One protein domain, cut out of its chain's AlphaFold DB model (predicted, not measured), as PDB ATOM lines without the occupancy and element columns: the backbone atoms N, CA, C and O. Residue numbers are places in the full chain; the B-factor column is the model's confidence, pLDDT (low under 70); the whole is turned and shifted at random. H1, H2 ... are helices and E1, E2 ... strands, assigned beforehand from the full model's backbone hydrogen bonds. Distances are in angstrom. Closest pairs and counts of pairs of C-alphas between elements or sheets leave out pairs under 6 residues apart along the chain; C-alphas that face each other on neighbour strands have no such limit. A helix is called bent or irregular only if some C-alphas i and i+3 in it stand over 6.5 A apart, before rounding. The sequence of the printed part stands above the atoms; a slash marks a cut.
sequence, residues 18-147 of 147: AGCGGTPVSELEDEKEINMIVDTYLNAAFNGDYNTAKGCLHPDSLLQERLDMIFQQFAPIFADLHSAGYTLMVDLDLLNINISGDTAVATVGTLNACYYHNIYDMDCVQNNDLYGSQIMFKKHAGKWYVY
ATOM      1  N   ALA A  18     112.454 172.789 170.206       32.94
ATOM      2  CA  ALA A  18     111.978 173.860 171.107       32.94
ATOM      3  C   ALA A  18     110.700 173.518 171.931       32.94
ATOM      4  O   ALA A  18     109.654 173.249 171.345       32.94
ATOM      5  N   GLY A  19     110.773 173.684 173.272       30.52
ATOM      6  CA  GLY A  19     109.678 173.771 174.284       30.52
ATOM      7  C   GLY A  19     109.302 172.458 175.020       30.52
ATOM      8  O   GLY A  19     109.245 171.434 174.355       30.52
ATOM      9  N   CYS A  20     108.908 172.331 176.312       29.38
ATOM     10  CA  CYS A  20     109.036 172.986 177.649       29.38
ATOM     11  C   CYS A  20     108.607 171.924 178.732       29.38
ATOM     12  O   CYS A  20     107.838 171.033 178.395       29.38
ATOM     13  N   GLY A  21     109.085 171.966 179.995       29.98
ATOM     14  CA  GLY A  21     109.102 170.832 180.968       29.98
ATOM     15  C   GLY A  21     107.977 170.689 182.033       29.98
ATOM     16  O   GLY A  21     106.929 171.318 181.908       29.98
ATOM     17  N   GLY A  22     108.213 169.869 183.092       29.25
ATOM     18  CA  GLY A  22     107.326 169.695 184.287       29.25
ATOM     19  C   GLY A  22     106.937 168.277 184.830       29.25
ATOM     20  O   GLY A  22     105.809 167.873 184.591       29.25
ATOM     21  N   THR A  23     107.849 167.600 185.554       32.69
ATOM     22  CA  THR A  23     107.893 166.352 186.412       32.69
ATOM     23  C   THR A  23     106.810 165.204 186.601       32.69
ATOM     24  O   THR A  23     105.614 165.497 186.617       32.69
ATOM     25  N   PRO A  24     107.268 163.956 186.983       50.50
ATOM     26  CA  PRO A  24     106.632 162.583 187.033       50.50
ATOM     27  C   PRO A  24     105.434 162.196 187.903       50.50
ATOM     28  O   PRO A  24     105.285 162.786 188.966       50.50
ATOM     29  N   VAL A  25     104.798 161.023 187.597       43.75
ATOM     30  CA  VAL A  25     104.975 159.683 188.280       43.75
ATOM     31  C   VAL A  25     104.327 158.498 187.479       43.75
ATOM     32  O   VAL A  25     103.227 158.055 187.794       43.75
ATOM     33  N   SER A  26     105.015 157.934 186.471       55.78
ATOM     34  CA  SER A  26     105.008 156.491 186.066       55.78
ATOM     35  C   SER A  26     106.212 156.165 185.160       55.78
ATOM     36  O   SER A  26     106.183 155.282 184.305       55.78
ATOM     37  N   GLU A  27     107.272 156.952 185.314       58.94
ATOM     38  CA  GLU A  27     108.089 157.394 184.189       58.94
ATOM     39  C   GLU A  27     109.135 156.401 183.713       58.94
ATOM     40  O   GLU A  27     109.518 156.475 182.563       58.94
ATOM     41  N   LEU A  28     109.582 155.442 184.523       72.00
ATOM     42  CA  LEU A  28     110.788 154.681 184.176       72.00
ATOM     43  C   LEU A  28     110.639 153.804 182.914       72.00
ATOM     44  O   LEU A  28     111.614 153.587 182.197       72.00
ATOM     45  N   GLU A  29     109.454 153.245 182.654       79.38
ATOM     46  CA  GLU A  29     109.209 152.462 181.430       79.38
ATOM     47  C   GLU A  29     109.000 153.372 180.216       79.38
ATOM     48  O   GLU A  29     109.587 153.128 179.163       79.38
ATOM     49  N   ASP A  30     108.248 154.456 180.396       86.88
ATOM     50  CA  ASP A  30     108.002 155.460 179.361       86.88
ATOM     51  C   ASP A  30     109.299 156.203 178.975       86.88
ATOM     52  O   ASP A  30     109.577 156.386 177.796       86.88
ATOM     53  N   GLU A  31     110.155 156.554 179.935       88.81
ATOM     54  CA  GLU A  31     111.487 157.134 179.719       88.81
ATOM     55  C   GLU A  31     112.388 156.187 178.929       88.81
ATOM     56  O   GLU A  31     113.094 156.621 178.019       88.81
ATOM     57  N   LYS A  32     112.381 154.888 179.251       87.19
ATOM     58  CA  LYS A  32     113.148 153.893 178.488       87.19
ATOM     59  C   LYS A  32     112.651 153.790 177.052       87.19
ATOM     60  O   LYS A  32     113.474 153.700 176.144       87.19
ATOM     61  N   GLU A  33     111.336 153.810 176.841       88.19
ATOM     62  CA  GLU A  33     110.751 153.820 175.497       88.19
ATOM     63  C   GLU A  33     111.109 155.110 174.740       88.19
ATOM     64  O   GLU A  33     111.499 155.038 173.577       88.19
ATOM     65  N   ILE A  34     111.068 156.270 175.403       91.81
ATOM     66  CA  ILE A  34     111.455 157.570 174.835       91.81
ATOM     67  C   ILE A  34     112.939 157.595 174.433       91.81
ATOM     68  O   ILE A  34     113.274 158.042 173.339       91.81
ATOM     69  N   ASN A  35     113.844 157.083 175.268       90.31
ATOM     70  CA  ASN A  35     115.258 156.980 174.890       90.31
ATOM     71  C   ASN A  35     115.432 156.041 173.687       90.31
ATOM     72  O   ASN A  35     116.046 156.405 172.687       90.31
ATOM     73  N   MET A  36     114.790 154.869 173.727       88.00
ATOM     74  CA  MET A  36     114.860 153.893 172.640       88.00
ATOM     75  C   MET A  36     114.332 154.449 171.312       88.00
ATOM     76  O   MET A  36     114.917 154.169 170.261       88.00
ATOM     77  N   ILE A  37     113.237 155.221 171.322       91.69
ATOM     78  CA  ILE A  37     112.664 155.772 170.089       91.69
ATOM     79  C   ILE A  37     113.562 156.854 169.486       91.69
ATOM     80  O   ILE A  37     113.695 156.899 168.263       91.69
ATOM     81  N   VAL A  38     114.223 157.675 170.310       91.75
ATOM     82  CA  VAL A  38     115.202 158.669 169.839       91.75
ATOM     83  C   VAL A  38     116.425 157.998 169.241       91.75
ATOM     84  O   VAL A  38     116.804 158.338 168.119       91.75
ATOM     85  N   ASP A  39     116.997 157.014 169.931       88.50
ATOM     86  CA  ASP A  39     118.153 156.273 169.427       88.50
ATOM     87  C   ASP A  39     117.825 155.585 168.104       88.50
ATOM     88  O   ASP A  39     118.584 155.674 167.136       88.50
ATOM     89  N   THR A  40     116.658 154.941 168.031       89.12
ATOM     90  CA  THR A  40     116.193 154.274 166.810       89.12
ATOM     91  C   THR A  40     116.004 155.282 165.679       89.12
ATOM     92  O   THR A  40     116.492 155.052 164.573       89.12
ATOM     93  N   TYR A  41     115.355 156.416 165.954       90.69
ATOM     94  CA  TYR A  41     115.128 157.476 164.975       90.69
ATOM     95  C   TYR A  41     116.441 158.023 164.409       90.69
ATOM     96  O   TYR A  41     116.616 158.058 163.190       90.69
ATOM     97  N   LEU A  42     117.372 158.435 165.276       87.81
ATOM     98  CA  LEU A  42     118.626 159.060 164.859       87.81
ATOM     99  C   LEU A  42     119.501 158.076 164.088       87.81
ATOM    100  O   LEU A  42     119.968 158.400 162.997       87.81
ATOM    101  N   ASN A  43     119.680 156.858 164.601       86.75
ATOM    102  CA  ASN A  43     120.492 155.857 163.913       86.75
ATOM    103  C   ASN A  43     119.873 155.460 162.571       86.75
ATOM    104  O   ASN A  43     120.599 155.367 161.583       86.75
ATOM    105  N   ALA A  44     118.552 155.292 162.485       88.44
ATOM    106  CA  ALA A  44     117.894 155.017 161.211       88.44
ATOM    107  C   ALA A  44     118.056 156.184 160.222       88.44
ATOM    108  O   ALA A  44     118.441 155.970 159.073       88.44
ATOM    109  N   ALA A  45     117.844 157.424 160.673       86.38
ATOM    110  CA  ALA A  45     117.973 158.607 159.828       86.38
ATOM    111  C   ALA A  45     119.401 158.769 159.281       86.38
ATOM    112  O   ALA A  45     119.581 159.008 158.086       86.38
ATOM    113  N   PHE A  46     120.421 158.592 160.126       83.44
ATOM    114  CA  PHE A  46     121.823 158.738 159.727       83.44
ATOM    115  C   PHE A  46     122.368 157.563 158.915       83.44
ATOM    116  O   PHE A  46     123.257 157.774 158.093       83.44
ATOM    117  N   ASN A  47     121.813 156.362 159.075       84.31
ATOM    118  CA  ASN A  47     122.142 155.205 158.237       84.31
ATOM    119  C   ASN A  47     121.219 155.071 157.018       84.31
ATOM    120  O   ASN A  47     121.174 154.019 156.381       84.31
ATOM    121  N   GLY A  48     120.482 156.121 156.652       85.62
ATOM    122  CA  GLY A  48     119.668 156.108 155.440       85.62
ATOM    123  C   GLY A  48     118.529 155.075 155.452       85.62
ATOM    124  O   GLY A  48     118.029 154.718 154.384       85.62
ATOM    125  N   ASP A  49     118.081 154.619 156.622       88.62
ATOM    126  CA  ASP A  49     116.882 153.792 156.774       88.62
ATOM    127  C   ASP A  49     115.650 154.680 156.986       88.62
ATOM    128  O   ASP A  49     115.202 154.962 158.101       88.62
ATOM    129  N   TYR A  50     115.100 155.136 155.863       90.06
ATOM    130  CA  TYR A  50     113.956 156.043 155.833       90.06
ATOM    131  C   TYR A  50     112.720 155.479 156.541       90.06
ATOM    132  O   TYR A  50     112.040 156.200 157.267       90.06
ATOM    133  N   ASN A  51     112.406 154.200 156.322       91.25
ATOM    134  CA  ASN A  51     111.158 153.616 156.810       91.25
ATOM    135  C   ASN A  51     111.185 153.468 158.330       91.25
ATOM    136  O   ASN A  51     110.195 153.790 158.989       91.25
ATOM    137  N   THR A  52     112.319 153.028 158.880       91.88
ATOM    138  CA  THR A  52     112.501 152.939 160.331       91.88
ATOM    139  C   THR A  52     112.465 154.330 160.958       91.88
ATOM    140  O   THR A  52     111.698 154.544 161.894       91.88
ATOM    141  N   ALA A  53     113.188 155.306 160.394       89.75
ATOM    142  CA  ALA A  53     113.178 156.679 160.900       89.75
ATOM    143  C   ALA A  53     111.770 157.293 160.870       89.75
ATOM    144  O   ALA A  53     111.313 157.864 161.858       89.75
ATOM    145  N   LYS A  54     111.033 157.128 159.765       91.44
ATOM    146  CA  LYS A  54     109.658 157.625 159.643       91.44
ATOM    147  C   LYS A  54     108.714 156.954 160.639       91.44
ATOM    148  O   LYS A  54     107.844 157.625 161.182       91.44
ATOM    149  N   GLY A  55     108.897 155.660 160.901       90.44
ATOM    150  CA  GLY A  55     108.107 154.906 161.877       90.44
ATOM    151  C   GLY A  55     108.268 155.383 163.324       90.44
ATOM    152  O   GLY A  55     107.393 155.119 164.143       90.44
ATOM    153  N   CYS A  56     109.345 156.109 163.635       91.88
ATOM    154  CA  CYS A  56     109.574 156.714 164.947       91.88
ATOM    155  C   CYS A  56     108.880 158.071 165.136       91.88
ATOM    156  O   CYS A  56     108.822 158.581 166.257       91.88
ATOM    157  N   LEU A  57     108.368 158.670 164.056       93.62
ATOM    158  CA  LEU A  57     107.697 159.963 164.089       93.62
ATOM    159  C   LEU A  57     106.195 159.793 164.295       93.62
ATOM    160  O   LEU A  57     105.564 158.883 163.753       93.62
ATOM    161  N   HIS A  58     105.597 160.714 165.042       94.00
ATOM    162  CA  HIS A  58     104.151 160.753 165.193       94.00
ATOM    163  C   HIS A  58     103.497 161.031 163.820       94.00
ATOM    164  O   HIS A  58     104.031 161.844 163.055       94.00
ATOM    165  N   PRO A  59     102.327 160.440 163.492       89.38
ATOM    166  CA  PRO A  59     101.635 160.663 162.214       89.38
ATOM    167  C   PRO A  59     101.370 162.138 161.864       89.38
ATOM    168  O   PRO A  59     101.376 162.502 160.694       89.38
ATOM    169  N   ASP A  60     101.202 162.975 162.887       92.06
ATOM    170  CA  ASP A  60     100.995 164.427 162.759       92.06
ATOM    171  C   ASP A  60     102.270 165.265 163.007       92.06
ATOM    172  O   ASP A  60     102.193 166.484 163.145       92.06
ATOM    173  N   SER A  61     103.439 164.632 163.141       91.50
ATOM    174  CA  SER A  61     104.699 165.338 163.396       91.50
ATOM    175  C   SER A  61     105.128 166.159 162.180       91.50
ATOM    176  O   SER A  61     105.243 165.641 161.066       91.50
ATOM    177  N   LEU A  62     105.483 167.425 162.414       87.12
ATOM    178  CA  LEU A  62     106.086 168.300 161.399       87.12
ATOM    179  C   LEU A  62     107.471 167.812 160.951       87.12
ATOM    180  O   LEU A  62     108.008 168.266 159.937       87.12
ATOM    181  N   LEU A  63     108.070 166.886 161.700       87.81
ATOM    182  CA  LEU A  63     109.345 166.281 161.354       87.81
ATOM    183  C   LEU A  63     109.228 165.329 160.166       87.81
ATOM    184  O   LEU A  63     110.243 165.076 159.525       87.81
ATOM    185  N   GLN A  64     108.026 164.850 159.822       87.50
ATOM    186  CA  GLN A  64     107.851 163.974 158.662       87.50
ATOM    187  C   GLN A  64     108.252 164.661 157.357       87.50
ATOM    188  O   GLN A  64     109.076 164.130 156.617       87.50
ATOM    189  N   GLU A  65     107.746 165.871 157.104       87.69
ATOM    190  CA  GLU A  65     108.102 166.634 155.899       87.69
ATOM    191  C   GLU A  65     109.602 166.946 155.857       87.69
ATOM    192  O   GLU A  65     110.237 166.933 154.800       87.69
ATOM    193  N   ARG A  66     110.202 167.199 157.025       85.44
ATOM    194  CA  ARG A  66     111.641 167.450 157.137       85.44
ATOM    195  C   ARG A  66     112.462 166.206 156.842       85.44
ATOM    196  O   ARG A  66     113.447 166.310 156.115       85.44
ATOM    197  N   LEU A  67     112.057 165.054 157.368       88.44
ATOM    198  CA  LEU A  67     112.698 163.772 157.098       88.44
ATOM    199  C   LEU A  67     112.661 163.459 155.599       88.44
ATOM    200  O   LEU A  67     113.695 163.120 155.027       88.44
ATOM    201  N   ASP A  68     111.515 163.666 154.948       88.25
ATOM    202  CA  ASP A  68     111.355 163.482 153.501       88.25
ATOM    203  C   ASP A  68     112.345 164.350 152.710       88.25
ATOM    204  O   ASP A  68     113.047 163.852 151.826       88.25
ATOM    205  N   MET A  69     112.462 165.636 153.061       85.81
ATOM    206  CA  MET A  69     113.416 166.549 152.421       85.81
ATOM    207  C   MET A  69     114.873 166.131 152.645       85.81
ATOM    208  O   MET A  69     115.665 166.155 151.702       85.81
ATOM    209  N   ILE A  70     115.237 165.741 153.872       83.06
ATOM    210  CA  ILE A  70     116.597 165.293 154.204       83.06
ATOM    211  C   ILE A  70     116.946 164.067 153.366       83.06
ATOM    212  O   ILE A  70     117.984 164.040 152.711       83.06
ATOM    213  N   PHE A  71     116.067 163.072 153.318       86.44
ATOM    214  CA  PHE A  71     116.327 161.860 152.553       86.44
ATOM    215  C   PHE A  71     116.426 162.126 151.053       86.44
ATOM    216  O   PHE A  71     117.315 161.583 150.403       86.44
ATOM    217  N   GLN A  72     115.607 163.017 150.498       86.12
ATOM    218  CA  GLN A  72     115.734 163.411 149.092       86.12
ATOM    219  C   GLN A  72     117.064 164.116 148.790       86.12
ATOM    220  O   GLN A  72     117.668 163.868 147.747       86.12
ATOM    221  N   GLN A  73     117.534 164.986 149.687       84.69
ATOM    222  CA  GLN A  73     118.759 165.766 149.478       84.69
ATOM    223  C   GLN A  73     120.037 164.970 149.765       84.69
ATOM    224  O   GLN A  73     121.048 165.163 149.087       84.69
ATOM    225  N   PHE A  74     120.003 164.080 150.757       83.25
ATOM    226  CA  PHE A  74     121.183 163.403 151.293       83.25
ATOM    227  C   PHE A  74     121.266 161.916 150.935       83.25
ATOM    228  O   PHE A  74     122.305 161.309 151.192       83.25
ATOM    229  N   ALA A  75     120.261 161.330 150.268       82.69
ATOM    230  CA  ALA A  75     120.315 159.941 149.794       82.69
ATOM    231  C   ALA A  75     121.611 159.578 149.041       82.69
ATOM    232  O   ALA A  75     122.183 158.533 149.358       82.69
ATOM    233  N   PRO A  76     122.142 160.408 148.114       82.44
ATOM    234  CA  PRO A  76     123.404 160.091 147.444       82.44
ATOM    235  C   PRO A  76     124.586 160.018 148.417       82.44
ATOM    236  O   PRO A  76     125.451 159.162 148.282       82.44
ATOM    237  N   ILE A  77     124.597 160.881 149.435       83.19
ATOM    238  CA  ILE A  77     125.672 160.950 150.431       83.19
ATOM    239  C   ILE A  77     125.631 159.725 151.349       83.19
ATOM    240  O   ILE A  77     126.678 159.145 151.631       83.19
ATOM    241  N   PHE A  78     124.440 159.303 151.779       81.94
ATOM    242  CA  PHE A  78     124.279 158.072 152.556       81.94
ATOM    243  C   PHE A  78     124.688 156.837 151.744       81.94
ATOM    244  O   PHE A  78     125.400 155.976 152.254       81.94
ATOM    245  N   ALA A  79     124.301 156.768 150.466       81.44
ATOM    246  CA  ALA A  79     124.695 155.677 149.579       81.44
ATOM    247  C   ALA A  79     126.220 155.606 149.393       81.44
ATOM    248  O   ALA A  79     126.804 154.529 149.524       81.44
ATOM    249  N   ASP A  80     126.873 156.748 149.159       81.88
ATOM    250  CA  ASP A  80     128.327 156.828 149.012       81.88
ATOM    251  C   ASP A  80     129.048 156.383 150.295       81.88
ATOM    252  O   ASP A  80     129.973 155.570 150.224       81.88
ATOM    253  N   LEU A  81     128.604 156.851 151.468       79.25
ATOM    254  CA  LEU A  81     129.174 156.469 152.768       79.25
ATOM    255  C   LEU A  81     129.094 154.958 153.011       79.25
ATOM    256  O   LEU A  81     130.119 154.340 153.312       79.25
ATOM    257  N   HIS A  82     127.921 154.351 152.817       79.25
ATOM    258  CA  HIS A  82     127.757 152.908 153.008       79.25
ATOM    259  C   HIS A  82     128.527 152.094 151.966       79.25
ATOM    260  O   HIS A  82     129.111 151.066 152.305       79.25
ATOM    261  N   SER A  83     128.591 152.552 150.710       83.38
ATOM    262  CA  SER A  83     129.386 151.881 149.670       83.38
ATOM    263  C   SER A  83     130.883 151.875 149.993       83.38
ATOM    264  O   SER A  83     131.595 150.930 149.657       83.38
ATOM    265  N   ALA A  84     131.347 152.903 150.706       82.12
ATOM    266  CA  ALA A  84     132.699 153.008 151.228       82.12
ATOM    267  C   ALA A  84     132.886 152.265 152.565       82.12
ATOM    268  O   ALA A  84     133.952 152.373 153.161       82.12
ATOM    269  N   GLY A  85     131.889 151.510 153.039       81.25
ATOM    270  CA  GLY A  85     131.961 150.701 154.256       81.25
ATOM    271  C   GLY A  85     131.934 151.508 155.552       81.25
ATOM    272  O   GLY A  85     132.416 151.016 156.566       81.25
ATOM    273  N   TYR A  86     131.449 152.751 155.527       80.38
ATOM    274  CA  TYR A  86     131.264 153.545 156.740       80.38
ATOM    275  C   TYR A  86     129.874 153.319 157.321       80.38
ATOM    276  O   TYR A  86     128.892 153.371 156.586       80.38
ATOM    277  N   THR A  87     129.800 153.173 158.639       80.94
ATOM    278  CA  THR A  87     128.548 153.188 159.402       80.94
ATOM    279  C   THR A  87     128.555 154.374 160.355       80.94
ATOM    280  O   THR A  87     129.602 154.719 160.917       80.94
ATOM    281  N   LEU A  88     127.393 155.001 160.535       83.06
ATOM    282  CA  LEU A  88     127.201 156.102 161.473       83.06
ATOM    283  C   LEU A  88     126.438 155.600 162.695       83.06
ATOM    284  O   LEU A  88     125.392 154.972 162.571       83.06
ATOM    285  N   MET A  89     126.950 155.894 163.880       84.81
ATOM    286  CA  MET A  89     126.231 155.709 165.132       84.81
ATOM    287  C   MET A  89     126.012 157.079 165.749       84.81
ATOM    288  O   MET A  89     126.965 157.836 165.931       84.81
ATOM    289  N   VAL A  90     124.761 157.400 166.050       85.12
ATOM    290  CA  VAL A  90     124.410 158.635 166.742       85.12
ATOM    291  C   VAL A  90     123.706 158.279 168.033       85.12
ATOM    292  O   VAL A  90     122.748 157.512 168.034       85.12
ATOM    293  N   ASP A  91     124.224 158.833 169.115       85.88
ATOM    294  CA  ASP A  91     123.711 158.690 170.468       85.88
ATOM    295  C   ASP A  91     123.347 160.083 170.980       85.88
ATOM    296  O   ASP A  91     124.119 161.037 170.806       85.88
ATOM    297  N   LEU A  92     122.148 160.218 171.540       88.38
ATOM    298  CA  LEU A  92     121.639 161.474 172.068       88.38
ATOM    299  C   LEU A  92     121.199 161.273 173.507       88.38
ATOM    300  O   LEU A  92     120.139 160.722 173.779       88.38
ATOM    301  N   ASP A  93     121.989 161.823 174.418       89.00
ATOM    302  CA  ASP A  93     121.657 161.830 175.829       89.00
ATOM    303  C   ASP A  93     120.495 162.797 176.088       89.00
ATOM    304  O   ASP A  93     120.558 163.990 175.757       89.00
ATOM    305  N   LEU A  94     119.425 162.269 176.679       89.81
ATOM    306  CA  LEU A  94     118.243 163.019 177.074       89.81
ATOM    307  C   LEU A  94     118.259 163.260 178.582       89.81
ATOM    308  O   LEU A  94     118.245 162.345 179.400       89.81
ATOM    309  N   LEU A  95     118.209 164.531 178.950       89.19
ATOM    310  CA  LEU A  95     118.138 165.012 180.319       89.19
ATOM    311  C   LEU A  95     116.719 165.479 180.640       89.19
ATOM    312  O   LEU A  95     116.014 166.006 179.781       89.19
ATOM    313  N   ASN A  96     116.331 165.391 181.913       89.56
ATOM    314  CA  ASN A  96     115.080 165.961 182.426       89.56
ATOM    315  C   ASN A  96     113.855 165.579 181.573       89.56
ATOM    316  O   ASN A  96     113.082 166.460 181.180       89.56
ATOM    317  N   ILE A  97     113.718 164.293 181.240       90.75
ATOM    318  CA  ILE A  97     112.521 163.797 180.562       90.75
ATOM    319  C   ILE A  97     111.348 164.051 181.493       90.75
ATOM    320  O   ILE A  97     111.358 163.656 182.653       90.75
ATOM    321  N   ASN A  98     110.369 164.775 180.983       90.94
ATOM    322  CA  ASN A  98     109.159 165.055 181.703       90.94
ATOM    323  C   ASN A  98     107.955 164.494 180.959       90.94
ATOM    324  O   ASN A  98     107.682 164.942 179.844       90.94
ATOM    325  N   ILE A  99     107.193 163.621 181.610       89.88
ATOM    326  CA  ILE A  99     106.000 163.001 181.042       89.88
ATOM    327  C   ILE A  99     104.731 163.574 181.689       89.88
ATOM    328  O   ILE A  99     104.521 163.507 182.898       89.88
ATOM    329  N   SER A 100     103.827 164.088 180.851       90.38
ATOM    330  CA  SER A 100     102.498 164.565 181.238       90.38
ATOM    331  C   SER A 100     101.423 163.905 180.373       90.38
ATOM    332  O   SER A 100     101.153 164.318 179.239       90.38
ATOM    333  N   GLY A 101     100.812 162.844 180.911       89.38
ATOM    334  CA  GLY A 101      99.808 162.048 180.203       89.38
ATOM    335  C   GLY A 101     100.374 161.436 178.920       89.38
ATOM    336  O   GLY A 101     101.338 160.680 178.966       89.38
ATOM    337  N   ASP A 102      99.792 161.799 177.774       93.00
ATOM    338  CA  ASP A 102     100.199 161.313 176.447       93.00
ATOM    339  C   ASP A 102     101.252 162.204 175.767       93.00
ATOM    340  O   ASP A 102     101.462 162.121 174.556       93.00
ATOM    341  N   THR A 103     101.894 163.101 176.512       94.31
ATOM    342  CA  THR A 103     102.950 163.981 175.996       94.31
ATOM    343  C   THR A 103     104.179 163.908 176.877       94.31
ATOM    344  O   THR A 103     104.060 163.733 178.088       94.31
ATOM    345  N   ALA A 104     105.355 164.058 176.280       92.62
ATOM    346  CA  ALA A 104     106.587 164.205 177.032       92.62
ATOM    347  C   ALA A 104     107.495 165.249 176.392       92.62
ATOM    348  O   ALA A 104     107.418 165.513 175.192       92.62
ATOM    349  N   VAL A 105     108.359 165.841 177.204       94.44
ATOM    350  CA  VAL A 105     109.403 166.751 176.743       94.44
ATOM    351  C   VAL A 105     110.714 166.341 177.379       94.44
ATOM    352  O   VAL A 105     110.796 166.229 178.598       94.44
ATOM    353  N   ALA A 106     111.745 166.159 176.561       91.75
ATOM    354  CA  ALA A 106     113.101 165.902 177.023       91.75
ATOM    355  C   ALA A 106     114.012 167.077 176.687       91.75
ATOM    356  O   ALA A 106     113.864 167.720 175.649       91.75
ATOM    357  N   THR A 107     114.974 167.348 177.560       91.19
ATOM    358  CA  THR A 107     116.054 168.296 177.284       91.19
ATOM    359  C   THR A 107     117.205 167.545 176.642       91.19
ATOM    360  O   THR A 107     117.626 166.511 177.145       91.19
ATOM    361  N   VAL A 108     117.760 168.063 175.560       88.69
ATOM    362  CA  VAL A 108     118.972 167.495 174.981       88.69
ATOM    363  C   VAL A 108     120.165 167.787 175.878       88.69
ATOM    364  O   VAL A 108     120.460 168.941 176.192       88.69
ATOM    365  N   GLY A 109     120.848 166.723 176.280       88.06
ATOM    366  CA  GLY A 109     122.177 166.767 176.860       88.06
ATOM    367  C   GLY A 109     123.222 166.782 175.754       88.06
ATOM    368  O   GLY A 109     123.435 167.793 175.085       88.06
ATOM    369  N   THR A 110     123.890 165.650 175.577       84.88
ATOM    370  CA  THR A 110     125.011 165.499 174.648       84.88
ATOM    371  C   THR A 110     124.595 164.712 173.415       84.88
ATOM    372  O   THR A 110     123.984 163.659 173.550       84.88
ATOM    373  N   LEU A 111     125.002 165.161 172.225       84.38
ATOM    374  CA  LEU A 111     124.949 164.336 171.022       84.38
ATOM    375  C   LEU A 111     126.345 163.819 170.676       84.38
ATOM    376  O   LEU A 111     127.267 164.603 170.449       84.38
ATOM    377  N   ASN A 112     126.493 162.506 170.576       85.12
ATOM    378  CA  ASN A 112     127.703 161.856 170.096       85.12
ATOM    379  C   ASN A 112     127.436 161.270 168.715       85.12
ATOM    380  O   ASN A 112     126.593 160.394 168.559       85.12
ATOM    381  N   ALA A 113     128.168 161.742 167.710       83.56
ATOM    382  CA  ALA A 113     128.153 161.155 166.378       83.56
ATOM    383  C   ALA A 113     129.480 160.436 166.142       83.56
ATOM    384  O   ALA A 113     130.532 161.066 166.019       83.56
ATOM    385  N   CYS A 114     129.429 159.115 166.076       83.56
ATOM    386  CA  CYS A 114     130.562 158.260 165.778       83.56
ATOM    387  C   CYS A 114     130.446 157.722 164.356       83.56
ATOM    388  O   CYS A 114     129.370 157.327 163.911       83.56
ATOM    389  N   TYR A 115     131.561 157.682 163.637       79.94
ATOM    390  CA  TYR A 115     131.657 156.960 162.376       79.94
ATOM    391  C   TYR A 115     132.729 155.891 162.498       79.94
ATOM    392  O   TYR A 115     133.777 156.112 163.108       79.94
ATOM    393  N   TYR A 116     132.475 154.731 161.907       79.06
ATOM    394  CA  TYR A 116     133.466 153.667 161.852       79.06
ATOM    395  C   TYR A 116     133.475 152.989 160.489       79.06
ATOM    396  O   TYR A 116     132.434 152.806 159.861       79.06
ATOM    397  N   HIS A 117     134.674 152.647 160.022       71.06
ATOM    398  CA  HIS A 117     134.886 151.884 158.785       71.06
ATOM    399  C   HIS A 117     135.047 150.379 159.072       71.06
ATOM    400  O   HIS A 117     134.766 149.519 158.243       71.06
ATOM    401  N   ASN A 118     135.505 150.056 160.282       67.25
ATOM    402  CA  ASN A 118     135.536 148.724 160.874       67.25
ATOM    403  C   ASN A 118     135.567 148.873 162.409       67.25
ATOM    404  O   ASN A 118     135.754 149.975 162.918       67.25
ATOM    405  N   ILE A 119     135.424 147.774 163.153       61.91
ATOM    406  CA  ILE A 119     135.371 147.792 164.631       61.91
ATOM    407  C   ILE A 119     136.634 148.348 165.324       61.91
ATOM    408  O   ILE A 119     136.616 148.556 166.533       61.91
ATOM    409  N   TYR A 120     137.729 148.561 164.589       63.22
ATOM    410  CA  TYR A 120     139.008 149.060 165.101       63.22
ATOM    411  C   TYR A 120     139.321 150.501 164.669       63.22
ATOM    412  O   TYR A 120     140.307 151.064 165.140       63.22
ATOM    413  N   ASP A 121     138.511 151.091 163.788       68.44
ATOM    414  CA  ASP A 121     138.688 152.444 163.255       68.44
ATOM    415  C   ASP A 121     137.403 153.237 163.496       68.44
ATOM    416  O   ASP A 121     136.524 153.308 162.631       68.44
ATOM    417  N   MET A 122     137.277 153.735 164.729       74.56
ATOM    418  CA  MET A 122     136.137 154.500 165.224       74.56
ATOM    419  C   MET A 122     136.603 155.892 165.636       74.56
ATOM    420  O   MET A 122     137.411 156.041 166.553       74.56
ATOM    421  N   ASP A 123     136.023 156.901 165.001       80.44
ATOM    422  CA  ASP A 123     136.186 158.299 165.372       80.44
ATOM    423  C   ASP A 123     134.829 158.837 165.828       80.44
ATOM    424  O   ASP A 123     133.822 158.703 165.129       80.44
ATOM    425  N   CYS A 124     134.806 159.481 166.991       82.25
ATOM    426  CA  CYS A 124     133.614 160.117 167.535       82.25
ATOM    427  C   CYS A 124     133.791 161.627 167.590       82.25
ATOM    428  O   CYS A 124     134.850 162.136 167.966       82.25
ATOM    429  N   VAL A 125     132.728 162.348 167.253       81.69
ATOM    430  CA  VAL A 125     132.637 163.786 167.464       81.69
ATOM    431  C   VAL A 125     131.470 164.059 168.394       81.69
ATOM    432  O   VAL A 125     130.322 163.732 168.092       81.69
ATOM    433  N   GLN A 126     131.788 164.675 169.526       81.19
ATOM    434  CA  GLN A 126     130.793 165.202 170.439       81.19
ATOM    435  C   GLN A 126     130.302 166.554 169.924       81.19
ATOM    436  O   GLN A 126     131.096 167.414 169.530       81.19
ATOM    437  N   ASN A 127     128.993 166.741 169.946       72.75
ATOM    438  CA  ASN A 127     128.330 167.970 169.573       72.75
ATOM    439  C   ASN A 127     127.420 168.423 170.719       72.75
ATOM    440  O   ASN A 127     126.458 167.743 171.076       72.75
ATOM    441  N   ASN A 128     127.729 169.597 171.264       77.00
ATOM    442  CA  ASN A 128     126.978 170.211 172.357       77.00
ATOM    443  C   ASN A 128     126.163 171.422 171.888       77.00
ATOM    444  O   ASN A 128     125.599 172.133 172.711       77.00
ATOM    445  N   ASP A 129     126.077 171.675 170.582       77.19
ATOM    446  CA  ASP A 129     125.383 172.854 170.055       77.19
ATOM    447  C   ASP A 129     123.857 172.749 170.188       77.19
ATOM    448  O   ASP A 129     123.155 173.754 170.116       77.19
ATOM    449  N   LEU A 130     123.343 171.542 170.445       73.94
ATOM    450  CA  LEU A 130     121.953 171.318 170.839       73.94
ATOM    451  C   LEU A 130     121.723 171.302 172.351       73.94
ATOM    452  O   LEU A 130     120.580 171.121 172.778       73.94
ATOM    453  N   TYR A 131     122.765 171.429 173.167       84.50
ATOM    454  CA  TYR A 131     122.626 171.286 174.610       84.50
ATOM    455  C   TYR A 131     121.577 172.267 175.153       84.50
ATOM    456  O   TYR A 131     121.613 173.468 174.879       84.50
ATOM    457  N   GLY A 132     120.627 171.749 175.928       83.75
ATOM    458  CA  GLY A 132     119.533 172.521 176.514       83.75
ATOM    459  C   GLY A 132     118.327 172.744 175.597       83.75
ATOM    460  O   GLY A 132     117.306 173.247 176.070       83.75
ATOM    461  N   SER A 133     118.400 172.371 174.317       88.75
ATOM    462  CA  SER A 133     117.231 172.363 173.428       88.75
ATOM    463  C   SER A 133     116.239 171.264 173.829       88.75
ATOM    464  O   SER A 133     116.568 170.393 174.634       88.75
ATOM    465  N   GLN A 134     114.998 171.318 173.342       91.19
ATOM    466  CA  GLN A 134     113.919 170.456 173.844       91.19
ATOM    467  C   GLN A 134     113.251 169.643 172.743       91.19
ATOM    468  O   GLN A 134     112.830 170.212 171.742       91.19
ATOM    469  N   ILE A 135     113.129 168.331 172.951       90.94
ATOM    470  CA  ILE A 135     112.408 167.416 172.058       90.94
ATOM    471  C   ILE A 135     111.027 167.155 172.640       90.94
ATOM    472  O   ILE A 135     110.919 166.854 173.830       90.94
ATOM    473  N   MET A 136     109.995 167.217 171.804       94.31
ATOM    474  CA  MET A 136     108.648 166.816 172.186       94.31
ATOM    475  C   MET A 136     108.365 165.383 171.732       94.31
ATOM    476  O   MET A 136     108.778 164.949 170.658       94.31
ATOM    477  N   PHE A 137     107.617 164.661 172.556       94.38
ATOM    478  CA  PHE A 137     107.121 163.323 172.275       94.38
ATOM    479  C   PHE A 137     105.624 163.275 172.508       94.38
ATOM    480  O   PHE A 137     105.085 163.964 173.381       94.38
ATOM    481  N   LYS A 138     104.954 162.417 171.747       94.81
ATOM    482  CA  LYS A 138     103.515 162.214 171.870       94.81
ATOM    483  C   LYS A 138     103.161 160.741 171.749       94.81
ATOM    484  O   LYS A 138     103.671 160.043 170.871       94.81
ATOM    485  N   LYS A 139     102.272 160.279 172.623       91.56
ATOM    486  CA  LYS A 139     101.763 158.910 172.629       91.56
ATOM    487  C   LYS A 139     100.692 158.751 171.550       91.56
ATOM    488  O   LYS A 139      99.786 159.574 171.428       91.56
ATOM    489  N   HIS A 140     100.775 157.678 170.771       88.81
ATOM    490  CA  HIS A 140      99.773 157.304 169.776       88.81
ATOM    491  C   HIS A 140      99.555 155.789 169.810       88.81
ATOM    492  O   HIS A 140     100.502 155.011 169.720       88.81
ATOM    493  N   ALA A 141      98.305 155.352 169.987       87.44
ATOM    494  CA  ALA A 141      97.966 153.933 170.147       87.44
ATOM    495  C   ALA A 141      98.807 153.207 171.229       87.44
ATOM    496  O   ALA A 141      99.187 152.049 171.064       87.44
ATOM    497  N   GLY A 142      99.106 153.902 172.334       85.38
ATOM    498  CA  GLY A 142      99.832 153.349 173.482       85.38
ATOM    499  C   GLY A 142     101.357 153.303 173.350       85.38
ATOM    500  O   GLY A 142     101.988 152.767 174.251       85.38
ATOM    501  N   LYS A 143     101.939 153.863 172.281       87.00
ATOM    502  CA  LYS A 143     103.396 153.933 172.064       87.00
ATOM    503  C   LYS A 143     103.884 155.369 171.951       87.00
ATOM    504  O   LYS A 143     103.116 156.221 171.497       87.00
ATOM    505  N   TRP A 144     105.132 155.626 172.318       91.50
ATOM    506  CA  TRP A 144     105.760 156.942 172.190       91.50
ATOM    507  C   TRP A 144     106.352 157.175 170.801       91.50
ATOM    508  O   TRP A 144     106.904 156.272 170.179       91.50
ATOM    509  N   TYR A 145     106.253 158.419 170.334       92.38
ATOM    510  CA  TYR A 145     106.821 158.876 169.069       92.38
ATOM    511  C   TYR A 145     107.436 160.259 169.240       92.38
ATOM    512  O   TYR A 145     106.958 161.051 170.059       92.38
ATOM    513  N   VAL A 146     108.442 160.572 168.428       93.31
ATOM    514  CA  VAL A 146     108.975 161.935 168.307       93.31
ATOM    515  C   VAL A 146     107.926 162.812 167.614       93.31
ATOM    516  O   VAL A 146     107.317 162.383 166.626       93.31
ATOM    517  N   TYR A 147     107.686 164.015 168.136       91.94
ATOM    518  CA  TYR A 147     106.653 164.935 167.655       91.94
ATOM    519  C   TYR A 147     107.232 166.241 167.110       91.94
ATOM    520  O   TYR A 147     108.033 166.888 167.817       91.94
TER     521      TYR A 147
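AT A GLANCE: This is residues 18 to 147 of the 147 residues of an uncharacterized protein of Thermoanaerobacteraceae bacterium (UniProt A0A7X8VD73). A long, twisted antiparallel sheet, bent in E1 and E2, runs along one side of helix H1, and its E4 and E5 hairpin folds in to H1 near Ile 34. Away from the sheet, H2 folds back on the last part of H1 and H3a folds back beside H2, while the other arm of that bent helix, H3b, only grazes the sheet. The printed part has 130 residues, with three named helices followed by five named strands; the class is mixed, helices and strands. The sheet is branched at E2. The whole is compact, with a radius of gyration of the C-alphas of 15.4 A, yet elongated in outline, spanning 46 by 28 by 24 A.

IN THESE COORDINATES: E2, residues 103 to 118, is the longest strand, 39.0 A from C-alpha 103 at (102.950, 163.981, 175.996) to C-alpha 118; it bends by 72 degrees at residue 107. E1, residues 87 to 100, is 35.8 A long and bends by 70 degrees at residue 96. E3 is residues 121 to 127, E4 residues 134 to 140, each 19.7 A long, and E5 residues 143 to 146, ending at (108.975, 161.935, 168.307). H1, residues 27 to 46, is 28.1 A long and begins at (108.089, 157.394, 184.189). H2 is residues 50 to 55. H3, residues 63 to 83, was assigned as one helix by its hydrogen bonds but is bent, with C-alphas 73 and 76 at 7.6 A; its arms H3a, residues 63 to 73, and H3b, residues 76 to 83, are about perpendicular at 74 degrees.

HOW THE PARTS SIT: E1, E2 and E3 form a meander, each strand the antiparallel neighbour of the one before. E1 lies on one side of E2, with N 91 and O 112 at 2.9 A, within hydrogen-bond range. On the other side lie E3, with N 125 and O 113 at 2.8 A, and E4, with N 137 and O 104 at 2.8 A. E4 and E5 form an antiparallel hairpin, with N 140 and O 143 at 2.9 A. H1 is on the sheet; its closest C-alphas to E1 are those of Asn 43 and Val 90, 5.6 A, and to E5 those of Ile 34 and Trp 144, 6.3 A. H1 touches H2 with residues 40 to 45 alone, closest at the C-alphas of Tyr 41 and Ala 53, 4.6 A; this helical hairpin has a shallow tilt of 18 degrees, opposite ways. H2 and H3a form another, closest at the C-alphas of Lys 54 and Gln 64, 6.7 A. H3b only grazes the sheet with residues 78 to 82. In H1, H2, H3a and H3b every O i to N i+4 pair is within hydrogen-bond range.

THE WHOLE: The C-alphas of Val 25 and Ala 84, the two farthest apart, are 46.8 A apart. The printed part has no cut, and no link is long. The mean pLDDT of the printed part is 82.3; residues 18 to 27 and 118 to 121 are under 70.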